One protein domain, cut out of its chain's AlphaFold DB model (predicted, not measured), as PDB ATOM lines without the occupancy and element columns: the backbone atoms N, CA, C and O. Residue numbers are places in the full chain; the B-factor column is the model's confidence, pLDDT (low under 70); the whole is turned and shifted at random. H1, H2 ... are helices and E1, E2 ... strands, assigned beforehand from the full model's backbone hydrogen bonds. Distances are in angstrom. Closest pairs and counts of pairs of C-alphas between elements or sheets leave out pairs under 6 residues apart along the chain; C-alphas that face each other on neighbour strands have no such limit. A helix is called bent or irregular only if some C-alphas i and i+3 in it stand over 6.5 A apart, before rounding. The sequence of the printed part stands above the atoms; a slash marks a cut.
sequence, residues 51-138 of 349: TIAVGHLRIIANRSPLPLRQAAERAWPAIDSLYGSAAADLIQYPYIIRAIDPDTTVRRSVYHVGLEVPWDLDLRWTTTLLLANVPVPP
ATOM      1  N   THR A  51     -13.394   1.923  12.211       86.50
ATOM      2  CA  THR A  51     -12.285   1.390  13.012       86.50
ATOM      3  C   THR A  51     -12.771   1.036  14.412       86.50
ATOM      4  O   THR A  51     -13.253   1.885  15.159       86.50
ATOM      5  N   ILE A  52     -12.614  -0.230  14.788       91.19
ATOM      6  CA  ILE A  52     -12.904  -0.745  16.124       91.19
ATOM      7  C   ILE A  52     -11.583  -0.876  16.884       91.19
ATOM      8  O   ILE A  52     -10.617  -1.459  16.388       91.19
ATOM      9  N   ALA A  53     -11.555  -0.345  18.105       93.81
ATOM     10  CA  ALA A  53     -10.416  -0.419  19.009       93.81
ATOM     11  C   ALA A  53     -10.810  -1.139  20.306       93.81
ATOM     12  O   ALA A  53     -11.780  -0.748  20.957       93.81
ATOM     13  N   VAL A  54     -10.046  -2.172  20.672       95.19
ATOM     14  CA  VAL A  54     -10.167  -2.920  21.935       95.19
ATOM     15  C   VAL A  54      -8.758  -3.233  22.428       95.19
ATOM     16  O   VAL A  54      -8.019  -3.961  21.767       95.19
ATOM     17  N   GLY A  55      -8.350  -2.644  23.555       93.06
ATOM     18  CA  GLY A  55      -6.955  -2.703  24.002       93.06
ATOM     19  C   GLY A  55      -5.998  -2.191  22.918       93.06
ATOM     20  O   GLY A  55      -6.184  -1.093  22.378       93.06
ATOM     21  N   HIS A  56      -5.007  -3.006  22.555       93.38
ATOM     22  CA  HIS A  56      -4.077  -2.708  21.459       93.38
ATOM     23  C   HIS A  56      -4.551  -3.211  20.087       93.38
ATOM     24  O   HIS A  56      -3.910  -2.916  19.083       93.38
ATOM     25  N   LEU A  57      -5.693  -3.904  20.002       93.69
ATOM     26  CA  LEU A  57      -6.247  -4.330  18.716       93.69
ATOM     27  C   LEU A  57      -6.844  -3.155  17.960       93.69
ATOM     28  O   LEU A  57      -7.583  -2.337  18.521       93.69
ATOM     29  N   ARG A  58      -6.574  -3.126  16.660       93.62
ATOM     30  CA  ARG A  58      -7.239  -2.257  15.696       93.62
ATOM     31  C   ARG A  58      -7.872  -3.140  14.632       93.62
ATOM     32  O   ARG A  58      -7.209  -4.019  14.096       93.62
ATOM     33  N   ILE A  59      -9.158  -2.944  14.370       93.06
ATOM     34  CA  ILE A  59      -9.900  -3.672  13.338       93.06
ATOM     35  C   ILE A  59     -10.532  -2.640  12.423       93.06
ATOM     36  O   ILE A  59     -11.326  -1.820  12.877       93.06
ATOM     37  N   ILE A  60     -10.180  -2.688  11.148       91.00
ATOM     38  CA  ILE A  60     -10.700  -1.816  10.106       91.00
ATOM     39  C   ILE A  60     -11.633  -2.656   9.244       91.00
ATOM     40  O   ILE A  60     -11.194  -3.617   8.606       91.00
ATOM     41  N   ALA A  61     -12.918  -2.312   9.243       89.69
ATOM     42  CA  ALA A  61     -13.937  -3.088   8.550       89.69
ATOM     43  C   ALA A  61     -14.995  -2.219   7.867       89.69
ATOM     44  O   ALA A  61     -15.260  -1.084   8.260       89.69
ATOM     45  N   ASN A  62     -15.612  -2.754   6.814       85.25
ATOM     46  CA  ASN A  62     -16.816  -2.157   6.247       85.25
ATOM     47  C   ASN A  62     -18.003  -2.310   7.210       85.25
ATOM     48  O   ASN A  62     -18.061  -3.249   8.009       85.25
ATOM     49  N   ARG A  63     -18.982  -1.406   7.089       82.62
ATOM     50  CA  ARG A  63     -20.255  -1.519   7.811       82.62
ATOM     51  C   ARG A  63     -20.907  -2.862   7.507       82.62
ATOM     52  O   ARG A  63     -21.137  -3.191   6.345       82.62
ATOM     53  N   SER A  64     -21.175  -3.628   8.556       84.50
ATOM     54  CA  SER A  64     -21.758  -4.964   8.477       84.50
ATOM     55  C   SER A  64     -22.386  -5.357   9.820       84.50
ATOM     56  O   SER A  64     -22.037  -4.761  10.843       84.50
ATOM     57  N   PRO A  65     -23.293  -6.351   9.842       88.06
ATOM     58  CA  PRO A  65     -23.876  -6.891  11.068       88.06
ATOM     59  C   PRO A  65     -22.913  -7.786  11.867       88.06
ATOM     60  O   PRO A  65     -23.305  -8.296  12.915       88.06
ATOM     61  N   LEU A  66     -21.664  -7.975  11.419       91.75
ATOM     62  CA  LEU A  66     -20.696  -8.796  12.141       91.75
ATOM     63  C   LEU A  66     -20.466  -8.272  13.565       91.75
ATOM     64  O   LEU A  66     -20.185  -7.081  13.746       91.75
ATOM     65  N   PRO A  67     -20.456  -9.147  14.586       94.69
ATOM     66  CA  PRO A  67     -20.276  -8.756  15.981       94.69
ATOM     67  C   PRO A  67     -18.799  -8.473  16.326       94.69
ATOM     68  O   PRO A  67     -18.287  -8.924  17.349       94.69
ATOM     69  N   LEU A  68     -18.082  -7.717  15.485       94.12
ATOM     70  CA  LEU A  68     -16.628  -7.512  15.567       94.12
ATOM     71  C   LEU A  68     -16.171  -6.926  16.907       94.12
ATOM     72  O   LEU A  68     -15.161  -7.367  17.451       94.12
ATOM     73  N   ARG A  69     -16.909  -5.958  17.467       94.88
ATOM     74  CA  ARG A  69     -16.570  -5.348  18.766       94.88
ATOM     75  C   ARG A  69     -16.642  -6.366  19.903       94.88
ATOM     76  O   ARG A  69     -15.667  -6.538  20.624       94.88
ATOM     77  N   GLN A  70     -17.765  -7.070  20.009       96.88
ATOM     78  CA  GLN A  70     -17.986  -8.097  21.032       96.88
ATOM     79  C   GLN A  70     -16.987  -9.251  20.869       96.88
ATOM     80  O   GLN A  70     -16.440  -9.764  21.846       96.88
ATOM     81  N   ALA A  71     -16.699  -9.636  19.623       96.88
ATOM     82  CA  ALA A  71     -15.714 -10.661  19.321       96.88
ATOM     83  C   ALA A  71     -14.303 -10.240  19.746       96.88
ATOM     84  O   ALA A  71     -13.576 -11.055  20.314       96.88
ATOM     85  N   ALA A  72     -13.928  -8.980  19.506       96.62
ATOM     86  CA  ALA A  72     -12.645  -8.419  19.910       96.62
ATOM     87  C   ALA A  72     -12.516  -8.313  21.436       96.62
ATOM     88  O   ALA A  72     -11.478  -8.684  21.977       96.62
ATOM     89  N   GLU A  73     -13.568  -7.887  22.139       97.25
ATOM     90  CA  GLU A  73     -13.629  -7.871  23.610       97.25
ATOM     91  C   GLU A  73     -13.435  -9.272  24.203       97.25
ATOM     92  O   GLU A  73     -12.725  -9.430  25.194       97.25
ATOM     93  N   ARG A  74     -13.989 -10.307  23.558       97.06
ATOM     94  CA  ARG A  74     -13.802 -11.706  23.965       97.06
ATOM     95  C   ARG A  74     -12.416 -12.261  23.621       97.06
ATOM     96  O   ARG A  74     -11.876 -13.060  24.381       97.06
ATOM     97  N   ALA A  75     -11.846 -11.867  22.483       97.00
ATOM     98  CA  ALA A  75     -10.531 -12.327  22.037       97.00
ATOM     99  C   ALA A  75      -9.378 -11.659  22.803       97.00
ATOM    100  O   ALA A  75      -8.345 -12.290  23.035       97.00
ATOM    101  N   TRP A  76      -9.543 -10.390  23.194       96.62
ATOM    102  CA  TRP A  76      -8.465  -9.568  23.739       96.62
ATOM    103  C   TRP A  76      -7.767 -10.175  24.964       96.62
ATOM    104  O   TRP A  76      -6.541 -10.249  24.934       96.62
ATOM    105  N   PRO A  77      -8.467 -10.695  25.994       95.81
ATOM    106  CA  PRO A  77      -7.798 -11.307  27.142       95.81
ATOM    107  C   PRO A  77      -6.909 -12.500  26.767       95.81
ATOM    108  O   PRO A  77      -5.830 -12.667  27.330       95.81
ATOM    109  N   ALA A  78      -7.327 -13.318  25.794       95.75
ATOM    110  CA  ALA A  78      -6.528 -14.451  25.326       95.75
ATOM    111  C   ALA A  78      -5.285 -13.986  24.551       95.75
ATOM    112  O   ALA A  78      -4.205 -14.550  24.725       95.75
ATOM    113  N   ILE A  79      -5.428 -12.942  23.727       95.94
ATOM    114  CA  ILE A  79      -4.327 -12.311  22.983       95.94
ATOM    115  C   ILE A  79      -3.318 -11.687  23.955       95.94
ATOM    116  O   ILE A  79      -2.132 -12.002  23.874       95.94
ATOM    117  N   ASP A  80      -3.775 -10.865  24.903       95.19
ATOM    118  CA  ASP A  80      -2.912 -10.234  25.911       95.19
ATOM    119  C   ASP A  80      -2.219 -11.282  26.793       95.19
ATOM    120  O   ASP A  80      -1.030 -11.165  27.072       95.19
ATOM    121  N   SER A  81      -2.916 -12.364  27.161       94.56
ATOM    122  CA  SER A  81      -2.325 -13.444  27.957       94.56
ATOM    123  C   SER A  81      -1.203 -14.198  27.237       94.56
ATOM    124  O   SER A  81      -0.332 -14.737  27.919       94.56
ATOM    125  N   LEU A  82      -1.239 -14.309  25.904       95.44
ATOM    126  CA  LEU A  82      -0.209 -15.015  25.132       95.44
ATOM    127  C   LEU A  82       0.946 -14.094  24.730       95.44
ATOM    128  O   LEU A  82       2.104 -14.476  24.850       95.44
ATOM    129  N   TYR A  83       0.639 -12.906  24.212       95.12
ATOM    130  CA  TYR A  83       1.656 -12.013  23.655       95.12
ATOM    131  C   TYR A  83       2.205 -11.022  24.683       95.12
ATOM    132  O   TYR A  83       3.291 -10.478  24.488       95.12
ATOM    133  N   GLY A  84       1.484 -10.783  25.783       94.50
ATOM    134  CA  GLY A  84       1.902  -9.881  26.849       94.50
ATOM    135  C   GLY A  84       2.261  -8.495  26.320       94.50
ATOM    136  O   GLY A  84       1.455  -7.831  25.674       94.50
ATOM    137  N   SER A  85       3.484  -8.036  26.574       94.06
ATOM    138  CA  SER A  85       3.945  -6.723  26.109       94.06
ATOM    139  C   SER A  85       4.148  -6.637  24.592       94.06
ATOM    140  O   SER A  85       4.143  -5.531  24.056       94.06
ATOM    141  N   ALA A  86       4.281  -7.762  23.882       92.75
ATOM    142  CA  ALA A  86       4.308  -7.781  22.416       92.75
ATOM    143  C   ALA A  86       2.929  -7.489  21.802       92.75
ATOM    144  O   ALA A  86       2.838  -7.080  20.649       92.75
ATOM    145  N   ALA A  87       1.842  -7.611  22.576       93.38
ATOM    146  CA  ALA A  87       0.514  -7.217  22.110       93.38
ATOM    147  C   ALA A  87       0.419  -5.711  21.804       93.38
ATOM    148  O   ALA A  87      -0.454  -5.308  21.039       93.38
ATOM    149  N   ALA A  88       1.310  -4.881  22.364       91.81
ATOM    150  CA  ALA A  88       1.363  -3.447  22.080       91.81
ATOM    151  C   ALA A  88       1.637  -3.148  20.596       91.81
ATOM    152  O   ALA A  88       1.103  -2.174  20.058       91.81
ATOM    153  N   ASP A  89       2.390  -4.023  19.924       90.56
ATOM    154  CA  ASP A  89       2.773  -3.870  18.519       90.56
ATOM    155  C   ASP A  89       1.561  -4.021  17.580       90.56
ATOM    156  O   ASP A  89       1.557  -3.489  16.473       90.56
ATOM    157  N   LEU A  90       0.468  -4.646  18.045       91.00
ATOM    158  CA  LEU A  90      -0.776  -4.824  17.279       91.00
ATOM    159  C   LEU A  90      -1.469  -3.503  16.917       91.00
ATOM    160  O   LEU A  90      -2.300  -3.482  16.011       91.00
ATOM    161  N   ILE A  91      -1.099  -2.385  17.557       89.38
ATOM    162  CA  ILE A  91      -1.547  -1.054  17.125       89.38
ATOM    163  C   ILE A  91      -1.065  -0.758  15.696       89.38
ATOM    164  O   ILE A  91      -1.789  -0.124  14.930       89.38
ATOM    165  N   GLN A  92       0.143  -1.206  15.344       87.69
ATOM    166  CA  GLN A  92       0.771  -0.952  14.043       87.69
ATOM    167  C   GLN A  92       0.279  -1.912  12.953       87.69
ATOM    168  O   GLN A  92       0.440  -1.636  11.765       87.69
ATOM    169  N   TYR A  93      -0.350  -3.020  13.352       87.94
ATOM    170  CA  TYR A  93      -0.810  -4.079  12.461       87.94
ATOM    171  C   TYR A  93      -2.321  -4.290  12.631       87.94
ATOM    172  O   TYR A  93      -2.747  -5.226  13.310       87.94
ATOM    173  N   PRO A  94      -3.168  -3.415  12.056       88.75
ATOM    174  CA  PRO A  94      -4.609  -3.570  12.163       88.75
ATOM    175  C   PRO A  94      -5.093  -4.815  11.411       88.75
ATOM    176  O   PRO A  94      -4.607  -5.138  10.326       88.75
ATOM    177  N   TYR A  95      -6.134  -5.463  11.934       89.81
ATOM    178  CA  TYR A  95      -6.944  -6.361  11.119       89.81
ATOM    179  C   TYR A  95      -7.645  -5.546  10.041       89.81
ATOM    180  O   TYR A  95      -8.270  -4.528  10.333       89.81
ATOM    181  N   ILE A  96      -7.604  -6.035   8.810       89.31
ATOM    182  CA  ILE A  96      -8.397  -5.504   7.706       89.31
ATOM    183  C   ILE A  96      -9.424  -6.581   7.384       89.31
ATOM    184  O   ILE A  96      -9.055  -7.644   6.894       89.31
ATOM    185  N   ILE A  97     -10.694  -6.343   7.712       89.31
ATOM    186  CA  ILE A  97     -11.772  -7.322   7.526       89.31
ATOM    187  C   ILE A  97     -12.796  -6.757   6.551       89.31
ATOM    188  O   ILE A  97     -13.303  -5.653   6.729       89.31
ATOM    189  N   ARG A  98     -13.124  -7.533   5.522       88.12
ATOM    190  CA  ARG A  98     -14.203  -7.231   4.588       88.12
ATOM    191  C   ARG A  98     -15.323  -8.240   4.795       88.12
ATOM    192  O   ARG A  98     -15.212  -9.390   4.382       88.12
ATOM    193  N   ALA A  99     -16.394  -7.786   5.430       88.12
ATOM    194  CA  ALA A  99     -17.633  -8.532   5.528       88.12
ATOM    195  C   ALA A  99     -18.288  -8.612   4.146       88.12
ATOM    196  O   ALA A  99     -18.493  -7.579   3.498       88.12
ATOM    197  N   ILE A 100     -18.595  -9.824   3.705       87.25
ATOM    198  CA  ILE A 100     -19.202 -10.117   2.407       87.25
ATOM    199  C   ILE A 100     -20.568 -10.768   2.605       87.25
ATOM    200  O   ILE A 100     -20.768 -11.551   3.529       87.25
ATOM    201  N   ASP A 101     -21.494 -10.458   1.705       84.81
ATOM    202  CA  ASP A 101     -22.753 -11.188   1.599       84.81
ATOM    203  C   ASP A 101     -22.453 -12.631   1.118       84.81
ATOM    204  O   ASP A 101     -21.786 -12.795   0.084       84.81
ATOM    205  N   PRO A 102     -22.842 -13.683   1.859       83.62
ATOM    206  CA  PRO A 102     -22.636 -15.067   1.456       83.62
ATOM    207  C   PRO A 102     -23.423 -15.417   0.189       83.62
ATOM    208  O   PRO A 102     -22.955 -16.250  -0.586       83.62
ATOM    209  N   ASP A 103     -24.542 -14.736  -0.076       84.94
ATOM    210  CA  ASP A 103     -25.465 -15.079  -1.159       84.94
ATOM    211  C   ASP A 103     -25.150 -14.345  -2.474       84.94
ATOM    212  O   ASP A 103     -25.758 -14.614  -3.515       84.94
ATOM    213  N   THR A 104     -24.183 -13.418  -2.481       77.69
ATOM    214  CA  THR A 104     -23.884 -12.654  -3.698       77.69
ATOM    215  C   THR A 104     -23.062 -13.452  -4.714       77.69
ATOM    216  O   THR A 104     -21.936 -13.884  -4.447       77.69
ATOM    217  N   THR A 105     -23.606 -13.562  -5.929       68.88
ATOM    218  CA  THR A 105     -22.996 -14.204  -7.108       68.88
ATOM    219  C   THR A 105     -22.137 -13.251  -7.947       68.88
ATOM    220  O   THR A 105     -21.587 -13.639  -8.980       68.88
ATOM    221  N   VAL A 106     -21.999 -11.990  -7.523       71.31
ATOM    222  CA  VAL A 106     -21.243 -10.968  -8.258       71.31
ATOM    223  C   VAL A 106     -19.752 -11.311  -8.264       71.31
ATOM    224  O   VAL A 106     -19.160 -11.592  -7.221       71.31
ATOM    225  N   ARG A 107     -19.125 -11.252  -9.448       56.19
ATOM    226  CA  ARG A 107     -17.683 -11.473  -9.631       56.19
ATOM    227  C   ARG A 107     -16.903 -10.363  -8.918       56.19
ATOM    228  O   ARG A 107     -17.057  -9.189  -9.244       56.19
ATOM    229  N   ARG A 108     -16.095 -10.736  -7.925       63.19
ATOM    230  CA  ARG A 108     -15.484  -9.792  -6.973       63.19
ATOM    231  C   ARG A 108     -14.077  -9.391  -7.402       63.19
ATOM    232  O   ARG A 108     -13.351 -10.190  -7.992       63.19
ATOM    233  N   SER A 109     -13.684  -8.161  -7.070       59.19
ATOM    234  CA  SER A 109     -12.281  -7.760  -7.116       59.19
ATOM    235  C   SER A 109     -11.505  -8.535  -6.052       59.19
ATOM    236  O   SER A 109     -11.916  -8.583  -4.885       59.19
ATOM    237  N   VAL A 110     -10.405  -9.160  -6.476       58.91
ATOM    238  CA  VAL A 110      -9.509  -9.902  -5.586       58.91
ATOM    239  C   VAL A 110      -8.942  -8.924  -4.570       58.91
ATOM    240  O   VAL A 110      -8.315  -7.932  -4.935       58.91
ATOM    241  N   TYR A 111      -9.198  -9.189  -3.295       62.12
ATOM    242  CA  TYR A 111      -8.586  -8.449  -2.209       62.12
ATOM    243  C   TYR A 111      -7.309  -9.169  -1.798       62.12
ATOM    244  O   TYR A 111      -7.354 -10.283  -1.284       62.12
ATOM    245  N   HIS A 112      -6.163  -8.547  -2.061       61.50
ATOM    246  CA  HIS A 112      -4.865  -9.130  -1.719       61.50
ATOM    247  C   HIS A 112      -4.475  -8.888  -0.253       61.50
ATOM    248  O   HIS A 112      -3.592  -9.568   0.261       61.50
ATOM    249  N   VAL A 113      -5.144  -7.949   0.430       68.25
ATOM    250  CA  VAL A 113      -4.804  -7.527   1.794       68.25
ATOM    251  C   VAL A 113      -6.018  -7.613   2.718       68.25
ATOM    252  O   VAL A 113      -6.985  -6.874   2.555       68.25
ATOM    253  N   GLY A 114      -5.940  -8.459   3.746       77.12
ATOM    254  CA  GLY A 114      -6.986  -8.614   4.761       77.12
ATOM    255  C   GLY A 114      -7.806  -9.897   4.615       77.12
ATOM    256  O   GLY A 114      -7.501 -10.764   3.804       77.12
ATOM    257  N   LEU A 115      -8.834 -10.029   5.453       86.00
ATOM    258  CA  LEU A 115      -9.695 -11.206   5.543       86.00
ATOM    259  C   LEU A 115     -11.064 -10.894   4.945       86.00
ATOM    260  O   LEU A 115     -11.758  -9.991   5.413       86.00
ATOM    261  N   GLU A 116     -11.473 -11.664   3.943       87.88
ATOM    262  CA  GLU A 116     -12.860 -11.687   3.481       87.88
ATOM    263  C   GLU A 116     -13.645 -12.722   4.271       87.88
ATOM    264  O   GLU A 116     -13.252 -13.887   4.337       87.88
ATOM    265  N   VAL A 117     -14.742 -12.291   4.886       89.69
ATOM    266  CA  VAL A 117     -15.514 -13.138   5.796       89.69
ATOM    267  C   VAL A 117     -17.009 -12.946   5.552       89.69
ATOM    268  O   VAL A 117     -17.438 -11.804   5.377       89.69
ATOM    269  N   PRO A 118     -17.818 -14.017   5.531       90.56
ATOM    270  CA  PRO A 118     -19.272 -13.894   5.483       90.56
ATOM    271  C   PRO A 118     -19.787 -12.989   6.607       90.56
ATOM    272  O   PRO A 118     -19.300 -13.065   7.733       90.56
ATOM    273  N   TRP A 119     -20.722 -12.089   6.310       89.50
ATOM    274  CA  TRP A 119     -21.262 -11.134   7.286       89.50
ATOM    275  C   TRP A 119     -22.200 -11.758   8.336       89.50
ATOM    276  O   TRP A 119     -22.521 -11.112   9.329       89.50
ATOM    277  N   ASP A 120     -22.626 -13.000   8.115       91.44
ATOM    278  CA  ASP A 120     -23.577 -13.782   8.908       91.44
ATOM    279  C   ASP A 120     -22.886 -14.701   9.930       91.44
ATOM    280  O   ASP A 120     -23.534 -15.522  10.579       91.44
ATOM    281  N   LEU A 121     -21.568 -14.552  10.115       93.38
ATOM    282  CA  LEU A 121     -20.838 -15.276  11.151       93.38
ATOM    283  C   LEU A 121     -21.325 -14.879  12.547       93.38
ATOM    284  O   LEU A 121     -21.392 -13.702  12.909       93.38
ATOM    285  N   ASP A 122     -21.580 -15.892  13.372       94.94
ATOM    286  CA  ASP A 122     -21.921 -15.675  14.771       94.94
ATOM    287  C   ASP A 122     -20.727 -15.133  15.584       94.94
ATOM    288  O   ASP A 122     -19.574 -15.056  15.134       94.94
ATOM    289  N   LEU A 123     -21.004 -14.759  16.835       96.06
ATOM    290  CA  LEU A 123     -19.990 -14.248  17.752       96.06
ATOM    291  C   LEU A 123     -18.844 -15.246  17.970       96.06
ATOM    292  O   LEU A 123     -17.688 -14.836  18.028       96.06
ATOM    293  N   ARG A 124     -19.142 -16.545  18.087       94.94
ATOM    294  CA  ARG A 124     -18.137 -17.576  18.373       94.94
ATOM    295  C   ARG A 124     -17.157 -17.698  17.211       94.94
ATOM    296  O   ARG A 124     -15.952 -17.614  17.436       94.94
ATOM    297  N   TRP A 125     -17.663 -17.851  15.992       93.81
ATOM    298  CA  TRP A 125     -16.860 -17.946  14.778       93.81
ATOM    299  C   TRP A 125     -16.080 -16.666  14.513       93.81
ATOM    300  O   TRP A 125     -14.894 -16.740  14.194       93.81
ATOM    301  N   THR A 126     -16.691 -15.500  14.735       95.38
ATOM    302  CA  THR A 126     -15.995 -14.214  14.610       95.38
ATOM    303  C   THR A 126     -14.841 -14.108  15.616       95.38
ATOM    304  O   THR A 126     -13.733 -13.723  15.245       95.38
ATOM    305  N   THR A 127     -15.035 -14.514  16.878       96.31
ATOM    306  CA  THR A 127     -13.947 -14.553  17.872       96.31
ATOM    307  C   THR A 127     -12.848 -15.539  17.469       96.31
ATOM    308  O   THR A 127     -11.668 -15.194  17.531       96.31
ATOM    309  N   THR A 128     -13.206 -16.750  17.030       93.75
ATOM    310  CA  THR A 128     -12.236 -17.750  16.557       93.75
ATOM    311  C   THR A 128     -11.428 -17.229  15.372       93.75
ATOM    312  O   THR A 128     -10.220 -17.453  15.319       93.75
ATOM    313  N   LEU A 129     -12.060 -16.494  14.457       93.69
ATOM    314  CA  LEU A 129     -11.396 -15.894  13.306       93.69
ATOM    315  C   LEU A 129     -10.332 -14.874  13.714       93.69
ATOM    316  O   LEU A 129      -9.225 -14.918  13.173       93.69
ATOM    317  N   LEU A 130     -10.635 -14.004  14.684       95.12
ATOM    318  CA  LEU A 130      -9.659 -13.052  15.222       95.12
ATOM    319  C   LEU A 130      -8.474 -13.794  15.860       95.12
ATOM    320  O   LEU A 130      -7.326 -13.548  15.513       95.12
ATOM    321  N   LEU A 131      -8.734 -14.780  16.719       94.50
ATOM    322  CA  LEU A 131      -7.673 -15.556  17.379       94.50
ATOM    323  C   LEU A 131      -6.823 -16.384  16.406       94.50
ATOM    324  O   LEU A 131      -5.644 -16.628  16.659       94.50
ATOM    325  N   ALA A 132      -7.403 -16.831  15.292       91.19
ATOM    326  CA  ALA A 132      -6.692 -17.620  14.294       91.19
ATOM    327  C   ALA A 132      -5.745 -16.788  13.419       91.19
ATOM    328  O   ALA A 132      -4.796 -17.358  12.872       91.19
ATOM    329  N   ASN A 133      -5.998 -15.479  13.303       90.62
ATOM    330  CA  ASN A 133      -5.340 -14.577  12.358       90.62
ATOM    331  C   ASN A 133      -4.743 -13.342  13.042       90.62
ATOM    332  O   ASN A 133      -4.749 -12.258  12.460       90.62
ATOM    333  N   VAL A 134      -4.247 -13.483  14.275       91.38
ATOM    334  CA  VAL A 134      -3.613 -12.354  14.964       91.38
ATOM    335  C   VAL A 134      -2.441 -11.837  14.129       91.38
ATOM    336  O   VAL A 134      -1.558 -12.632  13.802       91.38
ATOM    337  N   PRO A 135      -2.408 -10.535  13.782       86.06
ATOM    338  CA  PRO A 135      -1.395  -9.966  12.902       86.06
ATOM    339  C   PRO A 135      -0.095  -9.695  13.675       86.06
ATOM    340  O   PRO A 135       0.379  -8.567  13.768       86.06
ATOM    341  N   VAL A 136       0.464 -10.746  14.277       83.00
ATOM    342  CA  VAL A 136       1.791 -10.727  14.900       83.00
ATOM    343  C   VAL A 136       2.865 -11.110  13.881       83.00
ATOM    344  O   VAL A 136       2.577 -11.861  12.943       83.00
ATOM    345  N   PRO A 137       4.117 -10.652  14.068       79.75
ATOM    346  CA  PRO A 137       5.244 -11.135  13.285       79.75
ATOM    347  C   PRO A 137       5.330 -12.670  13.298       79.75
ATOM    348  O   PRO A 137       5.060 -13.292  14.334       79.75
ATOM    349  N   PRO A 138       5.697 -13.299  12.166       82.19
ATOM    350  CA  PRO A 138       5.815 -14.746  12.091       82.19
ATOM    351  C   PRO A 138       6.918 -15.254  13.023       82.19
ATOM    352  O   PRO A 138       7.927 -14.584  13.244       82.19
TER     353      PRO A 138
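Overview. This is residues 51 to 138 of the 349 residues of an uncharacterized protein of Gemmatimonadetes bacterium (UniProt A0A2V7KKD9). A small, twisted sheet of four strands has a long helix, H1, beside it at the level of E1 and E2; residues 68 to 79 of H1 run side by side with the shorter helix H2, which only grazes the sheet, while H1 kinks sharply near residue 83 and folds back so that Leu 90 comes close to Leu 57 of E2. At the far end of the long axis, residues 104 to 110 stick out as a free loop. The printed part has 88 residues, in the order E1, E2, H1, E3, E4, H2; the sheet is mixed, ordered E1, E2, E3, E4, and the class is mixed, helices and strands. The whole is compact, with a radius of gyration of the C-alphas of 13.2 A, yet elongated in outline, spanning 43 by 25 by 20 A.

Arrangement. Start at edge strand E1, residues 51 to 54, which forms a hairpin with inner strand E2, residues 57 to 61; they are antiparallel, and N 52 and O 59 are 2.8 A apart, within hydrogen-bond range. Next comes H1, residues 68 to 91, on the sheet but at the sheet's level, with a height over the sheet of 2.6 A. Its closest C-alphas to E2 are those of Leu 90 and Leu 57, 5.7 A apart. Then look at inner strand E3, residues 95 to 100, parallel to E2, with N 95 and O 58 at 2.8 A. E2, H1 and E3 make a strand-helix-strand unit, two parallel neighbour strands with a helix between them along the chain, and its crossover is left-handed. Edge strand E4, residues 115 to 118, is parallel to E3, with N 98 and O 115 at 2.8 A. The pairing is staggered: E3 pairs with E2 over residues 95 to 97 and with E4 over 97 to 100. Last is H2, residues 123 to 132, which only grazes the sheet with residues 126 to 130. Residues 68 to 79 alone of H1 touch H2, closest at the C-alphas of Ala 71 and Thr 127, 4.5 A, at a shallow tilt of 20 degrees, the same way. In H2 every O i to N i+4 pair is within hydrogen-bond range; in H1, 11 of 20 are.

Along the chain. Find C-alpha 51 at (-12.285, 1.390, 13.012), where E1 begins its 10.1 A; E2 measures 12.8 A. H1 begins at C-alpha 68, (-16.628, -7.512, 15.567), and its ends are 16.5 A apart; it is irregular, with C-alphas 82 and 85 9.3 A apart, and has a kink of 128 degrees near residue 83. E3 covers 15.5 A and E4 9.9 A. H2 covers 14.1 A and ends at C-alpha 132, (-6.692, -17.620, 14.294).

Size, cuts and confidence. The two C-alphas farthest apart are those of Ser 85 and Thr 105, 43.4 A. The printed part has no cut. The link from E3 to E4, residues 101 to 114, is long. The mean pLDDT of the printed part is 88.3; look for values under 70 at residue 105 and residues 107 to 113.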